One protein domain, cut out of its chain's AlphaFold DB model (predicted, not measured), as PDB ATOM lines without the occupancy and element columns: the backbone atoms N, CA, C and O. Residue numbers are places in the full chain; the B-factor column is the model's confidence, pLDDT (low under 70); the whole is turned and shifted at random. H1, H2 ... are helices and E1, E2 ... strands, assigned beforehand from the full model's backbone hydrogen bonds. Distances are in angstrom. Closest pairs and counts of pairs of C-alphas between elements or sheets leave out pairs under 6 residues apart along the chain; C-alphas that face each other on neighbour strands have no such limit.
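Overview. This is residues 285 to 453 of the 453 residues of the protein "Helicase C-terminal domain-containing protein" of Euryarchaeota archaeon (UniProt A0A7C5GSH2). The model is a long rod: at one end a twisted sheet of five strands curls round the first part of the long helix H2, with the short helix H1 on the sheet's other face. Beyond the sheet H2 continues and folds back as H3, a helical hairpin that makes the other end of the rod, and the last strand, E5, then returns into the sheet. The printed part has 169 residues, with named elements in the order E1, E2, E3, H1, E4, H2, H3, E5. The sheet is mixed, in the order E3, E2, E5, E1, E4, and the class is mixed, helices and strands. The whole is extended, with a radius of gyration of the C-alphas of 26.0 A and spans of 85 by 29 by 24 A.

Along the chain. E1 is residues 285 to 289, beginning at C-alpha 285 (48.070, -25.128, -56.553). E2, residues 298 to 309, is 35.0 A long, and E3, residues 315 to 325, is 32.0 A long. H1 is residues 332 to 339 and E4 residues 346 to 348. H2, residues 358 to 406, is 68.9 A long and ends at C-alpha 406 (2.711, 19.572, -28.716). H3, residues 411 to 435, is 36.1 A long. E5, residues 439 to 452, is 36.6 A long, bends by 61 degrees at residue 449 and ends at C-alpha 452 (56.528, -26.807, -45.331).

Arrangement. E2 and E3 form an antiparallel hairpin, with N 302 and O 322 within hydrogen-bond range at 2.8 A. E2 and E5 are antiparallel, with N 301 and O 448 at 2.8 A. E5 and E1 are parallel, with N 287 and O 449 at 2.9 A. E1 and the edge strand E4 are antiparallel, with N 288 and O 347 at 2.9 A. H2 and H1 are on opposite faces of this sheet, which gives three layers, helix, sheet and helix. H2 is on it with residues 360 to 380; the closest C-alphas of H2 and E3 are those of Ala 364 and Ile 322, 6.4 A apart. H1 is on it at a height over the sheet of 5.4 A and only just over E3, on which 3 of its 8 C-alphas fall; it runs slantwise to the strands, at 40 degrees to E3 on the local plane. H2 and H3 form a helical hairpin and touch, H2 with residues 387 to 406 alone, at a shallow tilt of 11 degrees, opposite ways; their closest C-alphas are those of Val 405 and Arg 414, 6.1 A apart. H3 is not on the sheet. In H1, H2 and H3 every O i to N i+4 pair is within hydrogen-bond range.

Size, cuts and confidence. The two C-alphas farthest apart are those of Asn 351 and Thr 409, at 86.0 A. The printed part has no cut and no long link, and residue 453 is the chain's last. The mean pLDDT of the printed part is 81.9; it is under 70 at residues 341 to 354, 404 to 405, 408 to 409, 412 to 414 and 417.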
ATOM      1  N   ALA A 285      46.652 -25.467 -56.443       74.00
ATOM      2  CA  ALA A 285      48.070 -25.128 -56.553       74.00
ATOM      3  C   ALA A 285      48.902 -25.968 -55.576       74.00
ATOM      4  O   ALA A 285      48.428 -26.291 -54.489       74.00
ATOM      5  N   ILE A 286      50.148 -26.280 -55.935       80.62
ATOM      6  CA  ILE A 286      51.122 -26.891 -55.023       80.62
ATOM      7  C   ILE A 286      52.152 -25.824 -54.665       80.62
ATOM      8  O   ILE A 286      52.802 -25.253 -55.548       80.62
ATOM      9  N   MET A 287      52.268 -25.535 -53.372       81.19
ATOM     10  CA  MET A 287      53.104 -24.471 -52.830       81.19
ATOM     11  C   MET A 287      54.083 -25.026 -51.801       81.19
ATOM     12  O   MET A 287      53.689 -25.728 -50.872       81.19
ATOM     13  N   ASN A 288      55.352 -24.645 -51.929       81.94
ATOM     14  CA  ASN A 288      56.328 -24.838 -50.864       81.94
ATOM     15  C   ASN A 288      56.467 -23.545 -50.066       81.94
ATOM     16  O   ASN A 288      56.727 -22.491 -50.655       81.94
ATOM     17  N   ILE A 289      56.337 -23.648 -48.746       82.62
ATOM     18  CA  ILE A 289      56.557 -22.541 -47.813       82.62
ATOM     19  C   ILE A 289      57.806 -22.864 -46.998       82.62
ATOM     20  O   ILE A 289      57.851 -23.885 -46.313       82.62
ATOM     21  N   TYR A 290      58.817 -22.000 -47.064       80.06
ATOM     22  CA  TYR A 290      60.051 -22.164 -46.296       80.06
ATOM     23  C   TYR A 290      59.843 -21.629 -44.880       80.06
ATOM     24  O   TYR A 290      59.939 -20.427 -44.638       80.06
ATOM     25  N   GLN A 291      59.516 -22.515 -43.936       79.38
ATOM     26  CA  GLN A 291      59.277 -22.113 -42.552       79.38
ATOM     27  C   GLN A 291      59.719 -23.187 -41.561       79.38
ATOM     28  O   GLN A 291      59.036 -24.186 -41.329       79.38
ATOM     29  N   LYS A 292      60.821 -22.899 -40.858       79.81
ATOM     30  CA  LYS A 292      61.491 -23.841 -39.943       79.81
ATOM     31  C   LYS A 292      60.581 -24.400 -38.846       79.81
ATOM     32  O   LYS A 292      60.789 -25.521 -38.400       79.81
ATOM     33  N   LYS A 293      59.581 -23.629 -38.397       82.94
ATOM     34  CA  LYS A 293      58.658 -24.032 -37.317       82.94
ATOM     35  C   LYS A 293      57.757 -25.214 -37.686       82.94
ATOM     36  O   LYS A 293      57.338 -25.938 -36.790       82.94
ATOM     37  N   PHE A 294      57.449 -25.384 -38.971       84.00
ATOM     38  CA  PHE A 294      56.521 -26.403 -39.471       84.00
ATOM     39  C   PHE A 294      57.188 -27.347 -40.478       84.00
ATOM     40  O   PHE A 294      56.494 -28.095 -41.161       84.00
ATOM     41  N   ALA A 295      58.520 -27.309 -40.576       85.12
ATOM     42  CA  ALA A 295      59.283 -28.082 -41.548       85.12
ATOM     43  C   ALA A 295      58.934 -29.579 -41.477       85.12
ATOM     44  O   ALA A 295      58.904 -30.175 -40.398       85.12
ATOM     45  N   GLY A 296      58.663 -30.174 -42.639       82.75
ATOM     46  CA  GLY A 296      58.266 -31.576 -42.776       82.75
ATOM     47  C   GLY A 296      56.763 -31.838 -42.651       82.75
ATOM     48  O   GLY A 296      56.346 -32.980 -42.828       82.75
ATOM     49  N   ILE A 297      55.942 -30.819 -42.379       89.00
ATOM     50  CA  ILE A 297      54.481 -30.943 -42.396       89.00
ATOM     51  C   ILE A 297      53.963 -30.673 -43.814       89.00
ATOM     52  O   ILE A 297      54.308 -29.672 -44.444       89.00
ATOM     53  N   SER A 298      53.084 -31.545 -44.300       89.88
ATOM     54  CA  SER A 298      52.373 -31.387 -45.568       89.88
ATOM     55  C   SER A 298      50.875 -31.613 -45.394       89.88
ATOM     56  O   SER A 298      50.425 -32.288 -44.462       89.88
ATOM     57  N   GLY A 299      50.091 -30.991 -46.270       90.50
ATOM     58  CA  GLY A 299      48.638 -31.078 -46.222       90.50
ATOM     59  C   GLY A 299      47.947 -30.168 -47.226       90.50
ATOM     60  O   GLY A 299      48.576 -29.607 -48.128       90.50
ATOM     61  N   PHE A 300      46.639 -30.005 -47.053       90.94
ATOM     62  CA  PHE A 300      45.800 -29.143 -47.877       90.94
ATOM     63  C   PHE A 300      45.304 -27.932 -47.093       90.94
ATOM     64  O   PHE A 300      44.757 -28.052 -45.998       90.94
ATOM     65  N   LEU A 301      45.466 -26.758 -47.693       90.25
ATOM     66  CA  LEU A 301      44.863 -25.506 -47.272       90.25
ATOM     67  C   LEU A 301      43.580 -25.269 -48.065       90.25
ATOM     68  O   LEU A 301      43.609 -25.200 -49.294       90.25
ATOM     69  N   PHE A 302      42.485 -25.061 -47.347       90.00
ATOM     70  CA  PHE A 302      41.211 -24.613 -47.889       90.00
ATOM     71  C   PHE A 302      40.951 -23.185 -47.421       90.00
ATOM     72  O   PHE A 302      40.939 -22.915 -46.220       90.00
ATOM     73  N   ILE A 303      40.741 -22.268 -48.362       89.19
ATOM     74  CA  ILE A 303      40.381 -20.883 -48.063       89.19
ATOM     75  C   ILE A 303      38.879 -20.716 -48.236       89.19
ATOM     76  O   ILE A 303      38.358 -20.693 -49.357       89.19
ATOM     77  N   TRP A 304      38.188 -20.563 -47.115       90.12
ATOM     78  CA  TRP A 304      36.756 -20.322 -47.078       90.12
ATOM     79  C   TRP A 304      36.468 -18.837 -46.893       90.12
ATOM     80  O   TRP A 304      37.168 -18.139 -46.163       90.12
ATOM     81  N   ASN A 305      35.431 -18.352 -47.562       90.44
ATOM     82  CA  ASN A 305      34.923 -17.001 -47.404       90.44
ATOM     83  C   ASN A 305      33.534 -17.080 -46.770       90.44
ATOM     84  O   ASN A 305      32.605 -17.597 -47.391       90.44
ATOM     85  N   LEU A 306      33.413 -16.574 -45.545       91.56
ATOM     86  CA  LEU A 306      32.148 -16.432 -44.833       91.56
ATOM     87  C   LEU A 306      31.676 -14.985 -44.966       91.56
ATOM     88  O   LEU A 306      32.351 -14.065 -44.511       91.56
ATOM     89  N   THR A 307      30.511 -14.779 -45.564       90.94
ATOM     90  CA  THR A 307      29.846 -13.476 -45.620       90.94
ATOM     91  C   THR A 307      28.647 -13.501 -44.686       90.94
ATOM     92  O   THR A 307      27.756 -14.318 -44.863       90.94
ATOM     93  N   ILE A 308      28.611 -12.612 -43.697       91.31
ATOM     94  CA  ILE A 308      27.435 -12.384 -42.855       91.31
ATOM     95  C   ILE A 308      26.853 -11.042 -43.271       91.31
ATOM     96  O   ILE A 308      27.561 -10.035 -43.261       91.31
ATOM     97  N   SER A 309      25.583 -11.020 -43.664       90.56
ATOM     98  CA  SER A 309      24.928  -9.777 -44.067       90.56
ATOM     99  C   SER A 309      23.481  -9.701 -43.615       90.56
ATOM    100  O   SER A 309      22.840 -10.726 -43.409       90.56
ATOM    101  N   ASN A 310      22.951  -8.486 -43.502       85.50
ATOM    102  CA  ASN A 310      21.521  -8.259 -43.282       85.50
ATOM    103  C   ASN A 310      20.788  -7.765 -44.541       85.50
ATOM    104  O   ASN A 310      19.610  -7.431 -44.466       85.50
ATOM    105  N   ASN A 311      21.467  -7.716 -45.696       82.12
ATOM    106  CA  ASN A 311      20.975  -7.153 -46.964       82.12
ATOM    107  C   ASN A 311      20.601  -5.654 -46.925       82.12
ATOM    108  O   ASN A 311      19.949  -5.171 -47.852       82.12
ATOM    109  N   PHE A 312      21.008  -4.917 -45.888       77.56
ATOM    110  CA  PHE A 312      20.803  -3.472 -45.764       77.56
ATOM    111  C   PHE A 312      22.145  -2.756 -45.606       77.56
ATOM    112  O   PHE A 312      22.726  -2.297 -46.585       77.56
ATOM    113  N   ASP A 313      22.636  -2.677 -44.376       77.81
ATOM    114  CA  ASP A 313      23.774  -1.859 -43.961       77.81
ATOM    115  C   ASP A 313      24.920  -2.681 -43.361       77.81
ATOM    116  O   ASP A 313      26.045  -2.197 -43.258       77.81
ATOM    117  N   MET A 314      24.660  -3.936 -42.994       79.69
ATOM    118  CA  MET A 314      25.645  -4.830 -42.404       79.69
ATOM    119  C   MET A 314      26.102  -5.852 -43.434       79.69
ATOM    120  O   MET A 314      25.309  -6.656 -43.932       79.69
ATOM    121  N   GLN A 315      27.399  -5.829 -43.735       84.56
ATOM    122  CA  GLN A 315      28.073  -6.861 -44.511       84.56
ATOM    123  C   GLN A 315      29.487  -7.070 -43.963       84.56
ATOM    124  O   GLN A 315      30.387  -6.269 -44.209       84.56
ATOM    125  N   HIS A 316      29.699  -8.177 -43.257       84.81
ATOM    126  CA  HIS A 316      31.017  -8.611 -42.805       84.81
ATOM    127  C   HIS A 316      31.493  -9.806 -43.621       84.81
ATOM    128  O   HIS A 316      30.740 -10.747 -43.861       84.81
ATOM    129  N   LYS A 317      32.758  -9.772 -44.041       87.50
ATOM    130  CA  LYS A 317      33.415 -10.872 -44.751       87.50
ATOM    131  C   LYS A 317      34.575 -11.386 -43.913       87.50
ATOM    132  O   LYS A 317      35.390 -10.592 -43.450       87.50
ATOM    133  N   PHE A 318      34.651 -12.697 -43.753       86.56
ATOM    134  CA  PHE A 318      35.693 -13.387 -43.008       86.56
ATOM    135  C   PHE A 318      36.404 -14.365 -43.931       86.56
ATOM    136  O   PHE A 318      35.768 -15.186 -44.594       86.56
ATOM    137  N   LEU A 319      37.732 -14.292 -43.940       87.88
ATOM    138  CA  LEU A 319      38.572 -15.267 -44.613       87.88
ATOM    139  C   LEU A 319      39.002 -16.327 -43.595       87.88
ATOM    140  O   LEU A 319      39.669 -16.020 -42.607       87.88
ATOM    141  N   LEU A 320      38.607 -17.573 -43.831       89.94
ATOM    142  CA  LEU A 320      38.844 -18.697 -42.935       89.94
ATOM    143  C   LEU A 320      39.787 -19.700 -43.618       89.94
ATOM    144  O   LEU A 320      39.326 -20.568 -44.365       89.94
ATOM    145  N   PRO A 321      41.109 -19.588 -43.396       90.69
ATOM    146  CA  PRO A 321      42.043 -20.636 -43.779       90.69
ATOM    147  C   PRO A 321      41.848 -21.857 -42.877       90.69
ATOM    148  O   PRO A 321      41.871 -21.736 -41.654       90.69
ATOM    149  N   ILE A 322      41.664 -23.027 -43.486       92.25
ATOM    150  CA  ILE A 322      41.555 -24.323 -42.814       92.25
ATOM    151  C   ILE A 322      42.626 -25.239 -43.391       92.25
ATOM    152  O   ILE A 322      42.566 -25.616 -44.560       92.25
ATOM    153  N   PHE A 323      43.620 -25.576 -42.575       92.31
ATOM    154  CA  PHE A 323      44.694 -26.483 -42.949       92.31
ATOM    155  C   PHE A 323      44.442 -27.883 -42.387       92.31
ATOM    156  O   PHE A 323      44.354 -28.063 -41.167       92.31
ATOM    157  N   ILE A 324      44.346 -28.861 -43.284       92.94
ATOM    158  CA  ILE A 324      44.208 -30.282 -42.969       92.94
ATOM    159  C   ILE A 324      45.527 -30.967 -43.315       92.94
ATOM    160  O   ILE A 324      45.970 -30.912 -44.463       92.94
ATOM    161  N   THR A 325      46.168 -31.595 -42.336       91.62
ATOM    162  CA  THR A 325      47.427 -32.327 -42.532       91.62
ATOM    163  C   THR A 325      47.195 -33.641 -43.283       91.62
ATOM    164  O   THR A 325      46.070 -34.136 -43.344       91.62
ATOM    165  N   ASP A 326      48.247 -34.230 -43.864       89.19
ATOM    166  CA  ASP A 326      48.163 -35.504 -44.610       89.19
ATOM    167  C   ASP A 326      47.634 -36.690 -43.751       89.19
ATOM    168  O   ASP A 326      47.238 -37.721 -44.292       89.19
ATOM    169  N   ASP A 327      47.564 -36.547 -42.419       89.12
ATOM    170  CA  ASP A 327      46.911 -37.485 -41.487       89.12
ATOM    171  C   ASP A 327      45.391 -37.250 -41.305       89.12
ATOM    172  O   ASP A 327      44.771 -37.881 -40.451       89.12
ATOM    173  N   LEU A 328      44.785 -36.373 -42.115       88.25
ATOM    174  CA  LEU A 328      43.367 -35.985 -42.078       88.25
ATOM    175  C   LEU A 328      42.929 -35.313 -40.767       88.25
ATOM    176  O   LEU A 328      41.762 -35.404 -40.379       88.25
ATOM    177  N   THR A 329      43.836 -34.600 -40.098       90.31
ATOM    178  CA  THR A 329      43.508 -33.822 -38.897       90.31
ATOM    179  C   THR A 329      43.532 -32.317 -39.161       90.31
ATOM    180  O   THR A 329      44.313 -31.805 -39.965       90.31
ATOM    181  N   TYR A 330      42.635 -31.580 -38.500       91.31
ATOM    182  CA  TYR A 330      42.626 -30.121 -38.558       91.31
ATOM    183  C   TYR A 330      43.734 -29.548 -37.675       91.31
ATOM    184  O   TYR A 330      43.750 -29.755 -36.457       91.31
ATOM    185  N   ASN A 331      44.627 -28.758 -38.272       90.69
ATOM    186  CA  ASN A 331      45.693 -28.089 -37.541       90.69
ATOM    187  C   ASN A 331      45.374 -26.602 -37.344       90.69
ATOM    188  O   ASN A 331      45.646 -25.755 -38.203       90.69
ATOM    189  N   ARG A 332      44.844 -26.278 -36.162       88.31
ATOM    190  CA  ARG A 332      44.516 -24.902 -35.769       88.31
ATOM    191  C   ARG A 332      45.720 -23.959 -35.829       88.31
ATOM    192  O   ARG A 332      45.584 -22.857 -36.341       88.31
ATOM    193  N   ARG A 333      46.899 -24.392 -35.363       87.44
ATOM    194  CA  ARG A 333      48.095 -23.531 -35.289       87.44
ATOM    195  C   ARG A 333      48.575 -23.099 -36.670       87.44
ATOM    196  O   ARG A 333      48.927 -21.941 -36.851       87.44
ATOM    197  N   ILE A 334      48.589 -24.020 -37.634       88.00
ATOM    198  CA  ILE A 334      48.970 -23.704 -39.017       88.00
ATOM    199  C   ILE A 334      47.883 -22.856 -39.685       88.00
ATOM    200  O   ILE A 334      48.201 -21.924 -40.412       88.00
ATOM    201  N   SER A 335      46.611 -23.134 -39.401       88.12
ATOM    202  CA  SER A 335      45.486 -22.351 -39.924       88.12
ATOM    203  C   SER A 335      45.518 -20.893 -39.445       88.12
ATOM    204  O   SER A 335      45.375 -19.984 -40.255       88.12
ATOM    205  N   GLU A 336      45.766 -20.659 -38.154       85.69
ATOM    206  CA  GLU A 336      45.967 -19.317 -37.581       85.69
ATOM    207  C   GLU A 336      47.229 -18.660 -38.147       85.69
ATOM    208  O   GLU A 336      47.182 -17.520 -38.599       85.69
ATOM    209  N   TYR A 337      48.336 -19.403 -38.233       84.38
ATOM    210  CA  TYR A 337      49.569 -18.907 -38.842       84.38
ATOM    211  C   TYR A 337      49.335 -18.411 -40.277       84.38
ATOM    212  O   TYR A 337      49.712 -17.294 -40.602       84.38
ATOM    213  N   LEU A 338      48.647 -19.188 -41.118       83.31
ATOM    214  CA  LEU A 338      48.344 -18.819 -42.505       83.31
ATOM    215  C   LEU A 338      47.321 -17.676 -42.637       83.31
ATOM    216  O   LEU A 338      47.213 -17.082 -43.711       83.31
ATOM    217  N   ARG A 339      46.570 -17.359 -41.573       81.31
ATOM    218  CA  ARG A 339      45.646 -16.215 -41.529       81.31
ATOM    219  C   ARG A 339      46.380 -14.892 -41.343       81.31
ATOM    220  O   ARG A 339      46.031 -13.913 -41.998       81.31
ATOM    221  N   ASP A 340      47.375 -14.885 -40.463       71.88
ATOM    222  CA  ASP A 340      47.962 -13.659 -39.911       71.88
ATOM    223  C   ASP A 340      49.299 -13.269 -40.568       71.88
ATOM    224  O   ASP A 340      49.996 -12.376 -40.093       71.88
ATOM    225  N   LEU A 341      49.692 -13.934 -41.655       66.50
ATOM    226  CA  LEU A 341      50.973 -13.685 -42.319       66.50
ATOM    227  C   LEU A 341      50.882 -12.630 -43.416       66.50
ATOM    228  O   LEU A 341      50.141 -12.777 -44.388       66.50
ATOM    229  N   ASP A 342      51.741 -11.622 -43.293       60.34
ATOM    230  CA  ASP A 342      51.840 -10.514 -44.243       60.34
ATOM    231  C   ASP A 342      52.786 -10.807 -45.425       60.34
ATOM    232  O   ASP A 342      52.630 -10.238 -46.508       60.34
ATOM    233  N   THR A 343      53.759 -11.715 -45.261       58.72
ATOM    234  CA  THR A 343      54.759 -12.047 -46.293       58.72
ATOM    235  C   THR A 343      55.099 -13.538 -46.326       58.72
ATOM    236  O   THR A 343      55.163 -14.204 -45.292       58.72
ATOM    237  N   TYR A 344      55.339 -14.063 -47.533       63.94
ATOM    238  CA  TYR A 344      55.748 -15.448 -47.759       63.94
ATOM    239  C   TYR A 344      56.873 -15.528 -48.798       63.94
ATOM    240  O   TYR A 344      56.791 -14.905 -49.856       63.94
ATOM    241  N   GLU A 345      57.867 -16.382 -48.550       62.50
ATOM    242  CA  GLU A 345      58.701 -16.944 -49.614       62.50
ATOM    243  C   GLU A 345      58.010 -18.197 -50.153       62.50
ATOM    244  O   GLU A 345      58.050 -19.267 -49.539       62.50
ATOM    245  N   ILE A 346      57.324 -18.045 -51.285       68.94
ATOM    246  CA  ILE A 346      56.580 -19.126 -51.935       68.94
ATOM    247  C   ILE A 346      57.361 -19.577 -53.161       68.94
ATOM    248  O   ILE A 346      57.844 -18.760 -53.940       68.94
ATOM    249  N   SER A 347      57.439 -20.891 -53.356       68.50
ATOM    250  CA  SER A 347      57.769 -21.461 -54.664       68.50
ATOM    251  C   SER A 347      56.655 -22.399 -55.109       68.50
ATOM    252  O   SER A 347      56.218 -23.269 -54.350       68.50
ATOM    253  N   THR A 348      56.177 -22.208 -56.334       66.31
ATOM    254  CA  THR A 348      55.174 -23.067 -56.966       66.31
ATOM    255  C   THR A 348      55.870 -24.237 -57.655       66.31
ATOM    256  O   THR A 348      56.954 -24.101 -58.218       66.31
ATOM    257  N   THR A 349      55.293 -25.436 -57.567       62.88
ATOM    258  CA  THR A 349      55.802 -26.618 -58.285       62.88
ATOM    259  C   THR A 349      54.655 -27.257 -59.057       62.88
ATOM    260  O   THR A 349      53.584 -27.473 -58.506       62.88
ATOM    261  N   SER A 350      54.848 -27.543 -60.342       56.19
ATOM    262  CA  SER A 350      53.780 -28.000 -61.246       56.19
ATOM    263  C   SER A 350      53.700 -29.521 -61.441       56.19
ATOM    264  O   SER A 350      52.792 -29.985 -62.123       56.19
ATOM    265  N   ASN A 351      54.613 -30.304 -60.851       54.69
ATOM    266  CA  ASN A 351      54.860 -31.696 -61.260       54.69
ATOM    267  C   ASN A 351      54.575 -32.776 -60.199       54.69
ATOM    268  O   ASN A 351      54.945 -33.931 -60.408       54.69
ATOM    269  N   GLU A 352      53.934 -32.454 -59.076       61.19
ATOM    270  CA  GLU A 352      53.592 -33.464 -58.062       61.19
ATOM    271  C   GLU A 352      52.159 -33.988 -58.238       61.19
ATOM    272  O   GLU A 352      51.227 -33.235 -58.522       61.19
ATOM    273  N   ALA A 353      51.978 -35.302 -58.069       62.00
ATOM    274  CA  ALA A 353      50.660 -35.925 -58.079       62.00
ATOM    275  C   ALA A 353      49.864 -35.473 -56.844       62.00
ATOM    276  O   ALA A 353      50.289 -35.690 -55.709       62.00
ATOM    277  N   VAL A 354      48.711 -34.842 -57.068       67.19
ATOM    278  CA  VAL A 354      47.825 -34.371 -55.997       67.19
ATOM    279  C   VAL A 354      46.993 -35.556 -55.487       67.19
ATOM    280  O   VAL A 354      46.329 -36.205 -56.298       67.19
ATOM    281  N   PRO A 355      47.022 -35.873 -54.176       71.25
ATOM    282  CA  PRO A 355      46.145 -36.884 -53.589       71.25
ATOM    283  C   PRO A 355      44.661 -36.561 -53.794       71.25
ATOM    284  O   PRO A 355      44.300 -35.406 -54.009       71.25
ATOM    285  N   ASP A 356      43.807 -37.576 -53.671       78.88
ATOM    286  CA  ASP A 356      42.351 -37.410 -53.698       78.88
ATOM    287  C   ASP A 356      41.892 -36.382 -52.644       78.88
ATOM    288  O   ASP A 356      42.126 -36.555 -51.444       78.88
ATOM    289  N   ILE A 357      41.272 -35.299 -53.120       83.31
ATOM    290  CA  ILE A 357      40.915 -34.110 -52.337       83.31
ATOM    291  C   ILE A 357      39.626 -34.347 -51.538       83.31
ATOM    292  O   ILE A 357      39.446 -33.725 -50.491       83.31
ATOM    293  N   ASP A 358      38.758 -35.269 -51.966       85.81
ATOM    294  CA  ASP A 358      37.393 -35.407 -51.439       85.81
ATOM    295  C   ASP A 358      37.375 -35.686 -49.928       85.81
ATOM    296  O   ASP A 358      36.588 -35.107 -49.172       85.81
ATOM    297  N   LYS A 359      38.307 -36.523 -49.452       86.81
ATOM    298  CA  LYS A 359      38.440 -36.839 -48.019       86.81
ATOM    299  C   LYS A 359      38.878 -35.630 -47.195       86.81
ATOM    300  O   LYS A 359      38.345 -35.412 -46.109       86.81
ATOM    301  N   TYR A 360      39.821 -34.845 -47.710       88.81
ATOM    302  CA  TYR A 360      40.294 -33.627 -47.052       88.81
ATOM    303  C   TYR A 360      39.198 -32.560 -47.024       88.81
ATOM    304  O   TYR A 360      39.010 -31.904 -46.001       88.81
ATOM    305  N   TYR A 361      38.449 -32.428 -48.123       89.00
ATOM    306  CA  TYR A 361      37.351 -31.475 -48.236       89.00
ATOM    307  C   TYR A 361      36.246 -31.764 -47.217       89.00
ATOM    308  O   TYR A 361      35.828 -30.850 -46.520       89.00
ATOM    309  N   CYS A 362      35.833 -33.024 -47.050       89.19
ATOM    310  CA  CYS A 362      34.803 -33.410 -46.075       89.19
ATOM    311  C   CYS A 362      35.190 -33.051 -44.622       89.19
ATOM    312  O   CYS A 362      34.385 -32.506 -43.857       89.19
ATOM    313  N   VAL A 363      36.451 -33.295 -44.244       90.81
ATOM    314  CA  VAL A 363      36.973 -32.914 -42.918       90.81
ATOM    315  C   VAL A 363      37.038 -31.390 -42.770       90.81
ATOM    316  O   VAL A 363      36.647 -30.850 -41.729       90.81
ATOM    317  N   ALA A 364      37.490 -30.684 -43.810       90.19
ATOM    318  CA  ALA A 364      37.551 -29.226 -43.817       90.19
ATOM    319  C   ALA A 364      36.156 -28.591 -43.726       90.19
ATOM    320  O   ALA A 364      35.979 -27.662 -42.945       90.19
ATOM    321  N   GLU A 365      35.174 -29.117 -44.464       91.50
ATOM    322  CA  GLU A 365      33.776 -28.674 -44.482       91.50
ATOM    323  C   GLU A 365      33.126 -28.820 -43.101       91.50
ATOM    324  O   GLU A 365      32.534 -27.879 -42.574       91.50
ATOM    325  N   THR A 366      33.312 -29.972 -42.454       91.62
ATOM    326  CA  THR A 366      32.806 -30.192 -41.090       91.62
ATOM    327  C   THR A 366      33.419 -29.191 -40.107       91.62
ATOM    328  O   THR A 366      32.715 -28.572 -39.313       91.62
ATOM    329  N   THR A 367      34.735 -28.983 -40.199       91.25
ATOM    330  CA  THR A 367      35.474 -28.076 -39.310       91.25
ATOM    331  C   THR A 367      35.062 -26.614 -39.507       91.25
ATOM    332  O   THR A 367      34.837 -25.895 -38.531       91.25
ATOM    333  N   VAL A 368      34.958 -26.155 -40.759       91.38
ATOM    334  CA  VAL A 368      34.596 -24.765 -41.061       91.38
ATOM    335  C   VAL A 368      33.155 -24.464 -40.669       91.38
ATOM    336  O   VAL A 368      32.903 -23.354 -40.215       91.38
ATOM    337  N   ASN A 369      32.234 -25.429 -40.769       91.38
ATOM    338  CA  ASN A 369      30.851 -25.247 -40.330       91.38
ATOM    339  C   ASN A 369      30.785 -24.977 -38.822       91.38
ATOM    340  O   ASN A 369      30.196 -23.981 -38.414       91.38
ATOM    341  N   THR A 370      31.494 -25.761 -38.002       91.19
ATOM    342  CA  THR A 370      31.566 -25.522 -36.548       91.19
ATOM    343  C   THR A 370      32.169 -24.153 -36.209       91.19
ATOM    344  O   THR A 370      31.664 -23.439 -35.343       91.19
ATOM    345  N   ILE A 371      33.241 -23.749 -36.899       89.56
ATOM    346  CA  ILE A 371      33.856 -22.426 -36.695       89.56
ATOM    347  C   ILE A 371      32.893 -21.312 -37.135       89.56
ATOM    348  O   ILE A 371      32.731 -20.318 -36.429       89.56
ATOM    349  N   THR A 372      32.228 -21.487 -38.274       90.06
ATOM    350  CA  THR A 372      31.272 -20.529 -38.842       90.06
ATOM    351  C   THR A 372      30.089 -20.304 -37.911       90.06
ATOM    352  O   THR A 372      29.736 -19.154 -37.674       90.06
ATOM    353  N   GLU A 373      29.526 -21.366 -37.333       91.31
ATOM    354  CA  GLU A 373      28.451 -21.270 -36.339       91.31
ATOM    355  C   GLU A 373      28.870 -20.411 -35.140       91.31
ATOM    356  O   GLU A 373      28.136 -19.507 -34.744       91.31
ATOM    357  N   SER A 374      30.076 -20.630 -34.604       90.56
ATOM    358  CA  SER A 374      30.576 -19.840 -33.471       90.56
ATOM    359  C   SER A 374      30.747 -18.352 -33.807       90.56
ATOM    360  O   SER A 374      30.304 -17.497 -33.043       90.56
ATOM    361  N   ILE A 375      31.315 -18.038 -34.979       88.75
ATOM    362  CA  ILE A 375      31.506 -16.656 -35.447       88.75
ATOM    363  C   ILE A 375      30.153 -15.987 -35.703       88.75
ATOM    364  O   ILE A 375      29.972 -14.809 -35.395       88.75
ATOM    365  N   PHE A 376      29.200 -16.727 -36.272       91.12
ATOM    366  CA  PHE A 376      27.868 -16.218 -36.566       91.12
ATOM    367  C   PHE A 376      27.124 -15.820 -35.292       91.12
ATOM    368  O   PHE A 376      26.630 -14.697 -35.223       91.12
ATOM    369  N   LEU A 377      27.103 -16.689 -34.275       90.12
ATOM    370  CA  LEU A 377      26.437 -16.410 -32.999       90.12
ATOM    371  C   LEU A 377      27.029 -15.180 -32.298       90.12
ATOM    372  O   LEU A 377      26.284 -14.312 -31.849       90.12
ATOM    373  N   GLU A 378      28.361 -15.060 -32.264       89.94
ATOM    374  CA  GLU A 378      29.029 -13.889 -31.682       89.94
ATOM    375  C   GLU A 378      28.643 -12.595 -32.421       89.94
ATOM    376  O   GLU A 378      28.336 -11.570 -31.807       89.94
ATOM    377  N   LYS A 379      28.636 -12.630 -33.761       88.06
ATOM    378  CA  LYS A 379      28.286 -11.461 -34.577       88.06
ATOM    379  C   LYS A 379      26.813 -11.094 -34.475       88.06
ATOM    380  O   LYS A 379      26.493  -9.906 -34.477       88.06
ATOM    381  N   GLU A 380      25.934 -12.082 -34.368       89.44
ATOM    382  CA  GLU A 380      24.506 -11.877 -34.144       89.44
ATOM    383  C   GLU A 380      24.242 -11.186 -32.803       89.44
ATOM    384  O   GLU A 380      23.485 -10.214 -32.756       89.44
ATOM    385  N   GLU A 381      24.909 -11.613 -31.731       89.31
ATOM    386  CA  GLU A 381      24.794 -10.981 -30.415       89.31
ATOM    387  C   GLU A 381      25.269  -9.518 -30.441       89.31
ATOM    388  O   GLU A 381      24.517  -8.612 -30.067       89.31
ATOM    389  N   GLN A 382      26.480  -9.266 -30.955       87.69
ATOM    390  CA  GLN A 382      27.050  -7.915 -31.062       87.69
ATOM    391  C   GLN A 382      26.155  -6.976 -31.882       87.69
ATOM    392  O   GLN A 382      25.922  -5.826 -31.500       87.69
ATOM    393  N   TRP A 383      25.637  -7.463 -33.011       87.38
ATOM    394  CA  TRP A 383      24.782  -6.669 -33.884       87.38
ATOM    395  C   TRP A 383      23.426  -6.367 -33.243       87.38
ATOM    396  O   TRP A 383      22.955  -5.230 -33.305       87.38
ATOM    397  N   ASN A 384      22.816  -7.348 -32.574       87.81
ATOM    398  CA  ASN A 384      21.554  -7.145 -31.869       87.81
ATOM    399  C   ASN A 384      21.673  -6.078 -30.775       87.81
ATOM    400  O   ASN A 384      20.802  -5.211 -30.691       87.81
ATOM    401  N   LEU A 385      22.770  -6.081 -30.008       87.88
ATOM    402  CA  LEU A 385      23.053  -5.042 -29.013       87.88
ATOM    403  C   LEU A 385      23.142  -3.645 -29.647       87.88
ATOM    404  O   LEU A 385      22.540  -2.703 -29.131       87.88
ATOM    405  N   LYS A 386      23.835  -3.510 -30.789       86.31
ATOM    406  CA  LYS A 386      23.932  -2.233 -31.520       86.31
ATOM    407  C   LYS A 386      22.559  -1.746 -31.993       86.31
ATOM    408  O   LYS A 386      22.201  -0.590 -31.768       86.31
ATOM    409  N   VAL A 387      21.773  -2.626 -32.615       86.12
ATOM    410  CA  VAL A 387      20.429  -2.283 -33.109       86.12
ATOM    411  C   VAL A 387      19.502  -1.879 -31.959       86.12
ATOM    412  O   VAL A 387      18.695  -0.963 -32.118       86.12
ATOM    413  N   ASP A 388      19.614  -2.523 -30.796       86.69
ATOM    414  CA  ASP A 388      18.808  -2.180 -29.622       86.69
ATOM    415  C   ASP A 388      19.182  -0.818 -29.019       86.69
ATOM    416  O   ASP A 388      18.282  -0.043 -28.682       86.69
ATOM    417  N   ASP A 389      20.470  -0.471 -28.949       83.38
ATOM    418  CA  ASP A 389      20.918   0.868 -28.536       83.38
ATOM    419  C   ASP A 389      20.404   1.963 -29.488       83.38
ATOM    420  O   ASP A 389      19.795   2.950 -29.057       83.38
ATOM    421  N   GLU A 390      20.546   1.763 -30.801       81.31
ATOM    422  CA  GLU A 390      20.005   2.683 -31.807       81.31
ATOM    423  C   GLU A 390      18.480   2.825 -31.691       81.31
ATOM    424  O   GLU A 390      17.936   3.929 -31.810       81.31
ATOM    425  N   HIS A 391      17.772   1.728 -31.407       84.56
ATOM    426  CA  HIS A 391      16.329   1.747 -31.197       84.56
ATOM    427  C   HIS A 391      15.931   2.569 -29.961       84.56
ATOM    428  O   HIS A 391      14.955   3.332 -30.009       84.56
ATOM    429  N   GLN A 392      16.689   2.471 -28.864       82.25
ATOM    430  CA  GLN A 392      16.468   3.280 -27.663       82.25
ATOM    431  C   GLN A 392      16.708   4.770 -27.931       82.25
ATOM    432  O   GLN A 392      15.861   5.597 -27.576       82.25
ATOM    433  N   LYS A 393      17.810   5.121 -28.605       78.69
ATOM    434  CA  LYS A 393      18.120   6.505 -29.010       78.69
ATOM    435  C   LYS A 393      17.024   7.090 -29.898       78.69
ATOM    436  O   LYS A 393      16.504   8.169 -29.618       78.69
ATOM    437  N   MET A 394      16.596   6.337 -30.912       79.31
ATOM    438  CA  MET A 394      15.497   6.717 -31.799       79.31
ATOM    439  C   MET A 394      14.193   6.952 -31.018       79.31
ATOM    440  O   MET A 394      13.470   7.914 -31.282       79.31
ATOM    441  N   THR A 395      13.884   6.097 -30.042       80.38
ATOM    442  CA  THR A 395      12.679   6.239 -29.212       80.38
ATOM    443  C   THR A 395      12.722   7.515 -28.370       80.38
ATOM    444  O   THR A 395      11.733   8.250 -28.335       80.38
ATOM    445  N   ARG A 396      13.870   7.830 -27.753       75.25
ATOM    446  CA  ARG A 396      14.069   9.085 -27.005       75.25
ATOM    447  C   ARG A 396      13.900  10.312 -27.906       75.25
ATOM    448  O   ARG A 396      13.148  11.215 -27.546       75.25
ATOM    449  N   TYR A 397      14.496  10.293 -29.099       73.69
ATOM    450  CA  TYR A 397      14.368  11.362 -30.093       73.69
ATOM    451  C   TYR A 397      12.906  11.643 -30.472       73.69
ATOM    452  O   TYR A 397      12.446  12.781 -30.399       73.69
ATOM    453  N   TYR A 398      12.138  10.609 -30.837       76.44
ATOM    454  CA  TYR A 398      10.733  10.801 -31.216       76.44
ATOM    455  C   TYR A 398       9.852  11.217 -30.031       76.44
ATOM    456  O   TYR A 398       8.857  11.911 -30.237       76.44
ATOM    457  N   SER A 399      10.219  10.841 -28.802       76.06
ATOM    458  CA  SER A 399       9.552  11.327 -27.591       76.06
ATOM    459  C   SER A 399       9.738  12.837 -27.424       76.06
ATOM    460  O   SER A 399       8.749  13.564 -27.347       76.06
ATOM    461  N   GLN A 400      10.985  13.319 -27.460       72.06
ATOM    462  CA  GLN A 400      11.320  14.743 -27.320       72.06
ATOM    463  C   GLN A 400      10.747  15.585 -28.468       72.06
ATOM    464  O   GLN A 400      10.092  16.601 -28.240       72.06
ATOM    465  N   ARG A 401      10.893  15.118 -29.717       71.06
ATOM    466  CA  ARG A 401      10.288  15.768 -30.892       71.06
ATOM    467  C   ARG A 401       8.762  15.824 -30.770       71.06
ATOM    468  O   ARG A 401       8.148  16.821 -31.142       71.06
ATOM    469  N   GLY A 402       8.146  14.784 -30.206       70.62
ATOM    470  CA  GLY A 402       6.717  14.758 -29.910       70.62
ATOM    471  C   GLY A 402       6.288  15.793 -28.867       70.62
ATOM    472  O   GLY A 402       5.221  16.387 -29.015       70.62
ATOM    473  N   GLU A 403       7.094  16.036 -27.834       71.12
ATOM    474  CA  GLU A 403       6.849  17.079 -26.827       71.12
ATOM    475  C   GLU A 403       6.964  18.488 -27.417       71.12
ATOM    476  O   GLU A 403       6.058  19.297 -27.219       71.12
ATOM    477  N   ALA A 404       7.989  18.750 -28.231       67.81
ATOM    478  CA  ALA A 404       8.157  20.029 -28.924       67.81
ATOM    479  C   ALA A 404       6.984  20.334 -29.875       67.81
ATOM    480  O   ALA A 404       6.437  21.436 -29.884       67.81
ATOM    481  N   VAL A 405       6.514  19.337 -30.636       66.75
ATOM    482  CA  VAL A 405       5.364  19.507 -31.544       66.75
ATOM    483  C   VAL A 405       4.065  19.792 -30.777       66.75
ATOM    484  O   VAL A 405       3.207  20.513 -31.286       66.75
ATOM    485  N   LYS A 406       3.899  19.287 -29.545       71.44
ATOM    486  CA  LYS A 406       2.711  19.572 -28.716       71.44
ATOM    487  C   LYS A 406       2.608  21.040 -28.289       71.44
ATOM    488  O   LYS A 406       1.488  21.495 -28.060       71.44
ATOM    489  N   GLN A 407       3.730  21.759 -28.213       70.31
ATOM    490  CA  GLN A 407       3.785  23.181 -27.848       70.31
ATOM    491  C   GLN A 407       3.336  24.120 -28.984       70.31
ATOM    492  O   GLN A 407       3.121  25.307 -28.753       70.31
ATOM    493  N   ILE A 408       3.138  23.602 -30.205       64.25
ATOM    494  CA  ILE A 408       2.635  24.379 -31.346       64.25
ATOM    495  C   ILE A 408       1.175  24.790 -31.098       64.25
ATOM    496  O   ILE A 408       0.308  23.944 -30.878       64.25
ATOM    497  N   THR A 409       0.899  26.093 -31.186       49.16
ATOM    498  CA  THR A 409      -0.405  26.701 -30.861       49.16
ATOM    499  C   THR A 409      -1.492  26.442 -31.914       49.16
ATOM    500  O   THR A 409      -2.675  26.506 -31.604       49.16
ATOM    501  N   ILE A 410      -1.111  26.155 -33.164       71.69
ATOM    502  CA  ILE A 410      -2.046  25.972 -34.286       71.69
ATOM    503  C   ILE A 410      -2.410  24.487 -34.438       71.69
ATOM    504  O   ILE A 410      -1.581  23.681 -34.871       71.69
ATOM    505  N   ASP A 411      -3.670  24.140 -34.155       70.94
ATOM    506  CA  ASP A 411      -4.168  22.754 -34.107       70.94
ATOM    507  C   ASP A 411      -3.957  21.965 -35.405       70.94
ATOM    508  O   ASP A 411      -3.381  20.876 -35.378       70.94
ATOM    509  N   ASN A 412      -4.322  22.540 -36.554       68.06
ATOM    510  CA  ASN A 412      -4.190  21.869 -37.855       68.06
ATOM    511  C   ASN A 412      -2.727  21.520 -38.194       68.06
ATOM    512  O   ASN A 412      -2.448  20.476 -38.784       68.06
ATOM    513  N   ILE A 413      -1.779  22.380 -37.805       60.06
ATOM    514  CA  ILE A 413      -0.344  22.177 -38.056       60.06
ATOM    515  C   ILE A 413       0.217  21.128 -37.091       60.06
ATOM    516  O   ILE A 413       0.986  20.253 -37.497       60.06
ATOM    517  N   ARG A 414      -0.196  21.181 -35.821       67.25
ATOM    518  CA  ARG A 414       0.197  20.220 -34.787       67.25
ATOM    519  C   ARG A 414      -0.252  18.799 -35.129       67.25
ATOM    520  O   ARG A 414       0.556  17.872 -35.061       67.25
ATOM    521  N   GLU A 415      -1.509  18.619 -35.532       75.38
ATOM    522  CA  GLU A 415      -2.041  17.306 -35.918       75.38
ATOM    523  C   GLU A 415      -1.363  16.747 -37.174       75.38
ATOM    524  O   GLU A 415      -1.015  15.562 -37.211       75.38
ATOM    525  N   GLY A 416      -1.107  17.603 -38.171       72.25
ATOM    526  CA  GLY A 416      -0.364  17.240 -39.378       72.25
ATOM    527  C   GLY A 416       1.037  16.711 -39.057       72.25
ATOM    528  O   GLY A 416       1.370  15.582 -39.430       72.25
ATOM    529  N   LYS A 417       1.815  17.474 -38.276       67.75
ATOM    530  CA  LYS A 417       3.177  17.089 -37.866       67.75
ATOM    531  C   LYS A 417       3.201  15.833 -36.988       67.75
ATOM    532  O   LYS A 417       4.069  14.983 -37.169       67.75
ATOM    533  N   LEU A 418       2.241  15.657 -36.074       75.06
ATOM    534  CA  LEU A 418       2.144  14.443 -35.249       75.06
ATOM    535  C   LEU A 418       1.858  13.190 -36.087       75.06
ATOM    536  O   LEU A 418       2.405  12.119 -35.813       75.06
ATOM    537  N   LYS A 419       0.995  13.303 -37.102       80.88
ATOM    538  CA  LYS A 419       0.659  12.189 -37.995       80.88
ATOM    539  C   LYS A 419       1.840  11.806 -38.885       80.88
ATOM    540  O   LYS A 419       2.107  10.616 -39.059       80.88
ATOM    541  N   GLU A 420       2.551  12.796 -39.414       74.38
ATOM    542  CA  GLU A 420       3.776  12.599 -40.191       74.38
ATOM    543  C   GLU A 420       4.865  11.921 -39.353       74.38
ATOM    544  O   GLU A 420       5.369  10.864 -39.734       74.38
ATOM    545  N   MET A 421       5.119  12.434 -38.147       76.44
ATOM    546  CA  MET A 421       6.098  11.875 -37.215       76.44
ATOM    547  C   MET A 421       5.792  10.414 -36.846       76.44
ATOM    548  O   MET A 421       6.684   9.569 -36.880       76.44
ATOM    549  N   LYS A 422       4.527  10.074 -36.549       84.19
ATOM    550  CA  LYS A 422       4.125   8.678 -36.279       84.19
ATOM    551  C   LYS A 422       4.370   7.764 -37.480       84.19
ATOM    552  O   LYS A 422       4.767   6.611 -37.308       84.19
ATOM    553  N   LYS A 423       4.132   8.262 -38.695       82.50
ATOM    554  CA  LYS A 423       4.381   7.513 -39.933       82.50
ATOM    555  C   LYS A 423       5.879   7.267 -40.135       82.50
ATOM    556  O   LYS A 423       6.249   6.154 -40.502       82.50
ATOM    557  N   GLU A 424       6.724   8.264 -39.879       77.50
ATOM    558  CA  GLU A 424       8.186   8.114 -39.905       77.50
ATOM    559  C   GLU A 424       8.673   7.104 -38.861       77.50
ATOM    560  O   GLU A 424       9.414   6.181 -39.200       77.50
ATOM    561  N   GLN A 425       8.201   7.222 -37.617       81.94
ATOM    562  CA  GLN A 425       8.576   6.325 -36.526       81.94
ATOM    563  C   GLN A 425       8.207   4.869 -36.834       81.94
ATOM    564  O   GLN A 425       9.022   3.970 -36.633       81.94
ATOM    565  N   LEU A 426       7.002   4.620 -37.367       86.06
ATOM    566  CA  LEU A 426       6.571   3.270 -37.740       86.06
ATOM    567  C   LEU A 426       7.439   2.689 -38.863       86.06
ATOM    568  O   LEU A 426       7.830   1.525 -38.789       86.06
ATOM    569  N   LYS A 427       7.764   3.494 -39.884       84.12
ATOM    570  CA  LYS A 427       8.660   3.076 -40.972       84.12
ATOM    571  C   LYS A 427      10.032   2.674 -40.431       84.12
ATOM    572  O   LYS A 427      10.467   1.557 -40.700       84.12
ATOM    573  N   LYS A 428      10.653   3.527 -39.609       81.56
ATOM    574  CA  LYS A 428      11.956   3.233 -38.991       81.56
ATOM    575  C   LYS A 428      11.903   2.009 -38.075       81.56
ATOM    576  O   LYS A 428      12.817   1.196 -38.086       81.56
ATOM    577  N   ALA A 429      10.819   1.807 -37.324       83.56
ATOM    578  CA  ALA A 429      10.666   0.622 -36.476       83.56
ATOM    579  C   ALA A 429      10.590  -0.688 -37.285       83.56
ATOM    580  O   ALA A 429      11.145  -1.705 -36.869       83.56
ATOM    581  N   VAL A 430       9.917  -0.681 -38.443       85.31
ATOM    582  CA  VAL A 430       9.883  -1.842 -39.351       85.31
ATOM    583  C   VAL A 430      11.266  -2.113 -39.944       85.31
ATOM    584  O   VAL A 430      11.677  -3.267 -40.025       85.31
ATOM    585  N   GLU A 431      11.988  -1.065 -40.329       83.81
ATOM    586  CA  GLU A 431      13.356  -1.158 -40.846       83.81
ATOM    587  C   GLU A 431      14.325  -1.743 -39.808       83.81
ATOM    588  O   GLU A 431      15.026  -2.709 -40.099       83.81
ATOM    589  N   MET A 432      14.265  -1.272 -38.559       81.69
ATOM    590  CA  MET A 432      15.059  -1.807 -37.444       81.69
ATOM    591  C   MET A 432      14.812  -3.302 -37.207       81.69
ATOM    592  O   MET A 432      15.753  -4.057 -36.975       81.69
ATOM    593  N   LYS A 433      13.559  -3.771 -37.320       83.19
ATOM    594  CA  LYS A 433      13.253  -5.209 -37.206       83.19
ATOM    595  C   LYS A 433      13.897  -6.034 -38.315       83.19
ATOM    596  O   LYS A 433      14.333  -7.149 -38.053       83.19
ATOM    597  N   LYS A 434      13.948  -5.504 -39.539       83.81
ATOM    598  CA  LYS A 434      14.603  -6.183 -40.664       83.81
ATOM    599  C   LYS A 434      16.119  -6.229 -40.485       83.81
ATOM    600  O   LYS A 434      16.711  -7.263 -40.759       83.81
ATOM    601  N   ARG A 435      16.724  -5.165 -39.943       84.38
ATOM    602  CA  ARG A 435      18.172  -5.096 -39.677       84.38
ATOM    603  C   ARG A 435      18.671  -6.164 -38.704       84.38
ATOM    604  O   ARG A 435      19.845  -6.505 -38.790       84.38
ATOM    605  N   LYS A 436      17.819  -6.706 -37.825       83.69
ATOM    606  CA  LYS A 436      18.183  -7.800 -36.903       83.69
ATOM    607  C   LYS A 436      18.384  -9.158 -37.585       83.69
ATOM    608  O   LYS A 436      19.014 -10.028 -37.003       83.69
ATOM    609  N   GLN A 437      17.833  -9.367 -38.780       85.81
ATOM    610  CA  GLN A 437      17.967 -10.647 -39.478       85.81
ATOM    611  C   GLN A 437      19.319 -10.716 -40.188       85.81
ATOM    612  O   GLN A 437      19.580  -9.917 -41.087       85.81
ATOM    613  N   LEU A 438      20.157 -11.675 -39.793       87.81
ATOM    614  CA  LEU A 438      21.458 -11.930 -40.405       87.81
ATOM    615  C   LEU A 438      21.427 -13.215 -41.235       87.81
ATOM    616  O   LEU A 438      20.825 -14.213 -40.846       87.81
ATOM    617  N   PHE A 439      22.118 -13.190 -42.369       88.88
ATOM    618  CA  PHE A 439      22.224 -14.292 -43.317       88.88
ATOM    619  C   PHE A 439      23.703 -14.646 -43.516       88.88
ATOM    620  O   PHE A 439      24.455 -13.799 -44.018       88.88
ATOM    621  N   PRO A 440      24.138 -15.855 -43.119       91.06
ATOM    622  CA  PRO A 440      25.473 -16.352 -43.413       91.06
ATOM    623  C   PRO A 440      25.517 -17.027 -44.791       91.06
ATOM    624  O   PRO A 440      24.657 -17.833 -45.138       91.06
ATOM    625  N   GLU A 441      26.555 -16.732 -45.560       90.00
ATOM    626  CA  GLU A 441      26.892 -17.385 -46.823       90.00
ATOM    627  C   GLU A 441      28.337 -17.880 -46.741       90.00
ATOM    628  O   GLU A 441      29.256 -17.091 -46.507       90.00
ATOM    629  N   LEU A 442      28.544 -19.185 -46.920       90.94
ATOM    630  CA  LEU A 442      29.854 -19.822 -46.836       90.94
ATOM    631  C   LEU A 442      30.242 -20.406 -48.197       90.94
ATOM    632  O   LEU A 442      29.505 -21.208 -48.765       90.94
ATOM    633  N   ALA A 443      31.419 -20.034 -48.701       88.62
ATOM    634  CA  ALA A 443      31.936 -20.534 -49.973       88.62
ATOM    635  C   ALA A 443      33.417 -20.922 -49.878       88.62
ATOM    636  O   ALA A 443      34.244 -20.136 -49.409       88.62
ATOM    637  N   CYS A 444      33.776 -22.110 -50.373       86.75
ATOM    638  CA  CYS A 444      35.175 -22.489 -50.570       86.75
ATOM    639  C   CYS A 444      35.711 -21.795 -51.828       86.75
ATOM    640  O   CYS A 444      35.179 -21.976 -52.923       86.75
ATOM    641  N   THR A 445      36.744 -20.966 -51.679       82.69
ATOM    642  CA  THR A 445      37.238 -20.101 -52.765       82.69
ATOM    643  C   THR A 445      38.505 -20.628 -53.423       82.69
ATOM    644  O   THR A 445      38.649 -20.523 -54.643       82.69
ATOM    645  N   GLN A 446      39.430 -21.183 -52.637       83.62
ATOM    646  CA  GLN A 446      40.718 -21.680 -53.113       83.62
ATOM    647  C   GLN A 446      41.155 -22.907 -52.319       83.62
ATOM    648  O   GLN A 446      40.881 -23.021 -51.125       83.62
ATOM    649  N   ILE A 447      41.863 -23.803 -53.003       86.06
ATOM    650  CA  ILE A 447      42.439 -25.016 -52.430       86.06
ATOM    651  C   ILE A 447      43.897 -25.075 -52.871       86.06
ATOM    652  O   ILE A 447      44.194 -24.914 -54.055       86.06
ATOM    653  N   ALA A 448      44.809 -25.327 -51.941       86.69
ATOM    654  CA  ALA A 448      46.216 -25.511 -52.260       86.69
ATOM    655  C   ALA A 448      46.833 -26.632 -51.429       86.69
ATOM    656  O   ALA A 448      46.571 -26.741 -50.234       86.69
ATOM    657  N   ARG A 449      47.689 -27.443 -52.047       88.00
ATOM    658  CA  ARG A 449      48.570 -28.359 -51.327       88.00
ATOM    659  C   ARG A 449      49.783 -27.570 -50.846       88.00
ATOM    660  O   ARG A 449      50.461 -26.936 -51.652       88.00
ATOM    661  N   ILE A 450      50.045 -27.601 -49.545       88.25
ATOM    662  CA  ILE A 450      51.186 -26.918 -48.934       88.25
ATOM    663  C   ILE A 450      52.166 -27.956 -48.414       88.25
ATOM    664  O   ILE A 450      51.781 -28.902 -47.725       88.25
ATOM    665  N   VAL A 451      53.440 -27.731 -48.718       87.06
ATOM    666  CA  VAL A 451      54.565 -28.464 -48.145       87.06
ATOM    667  C   VAL A 451      55.464 -27.464 -47.427       87.06
ATOM    668  O   VAL A 451      56.016 -26.550 -48.044       87.06
ATOM    669  N   PHE A 452      55.603 -27.618 -46.114       85.88
ATOM    670  CA  PHE A 452      56.528 -26.807 -45.331       85.88
ATOM    671  C   PHE A 452      57.939 -27.393 -45.442       85.88
ATOM    672  O   PHE A 452      58.184 -28.517 -44.989       85.88
ATOM    673  N   LYS A 453      58.850 -26.640 -46.068       80.31
ATOM    674  CA  LYS A 453      60.257 -27.018 -46.266       80.31
ATOM    675  C   LYS A 453      61.171 -26.447 -45.188       80.31
ATOM    676  O   LYS A 453      60.915 -25.311 -44.719       80.31
TER     677      LYS A 453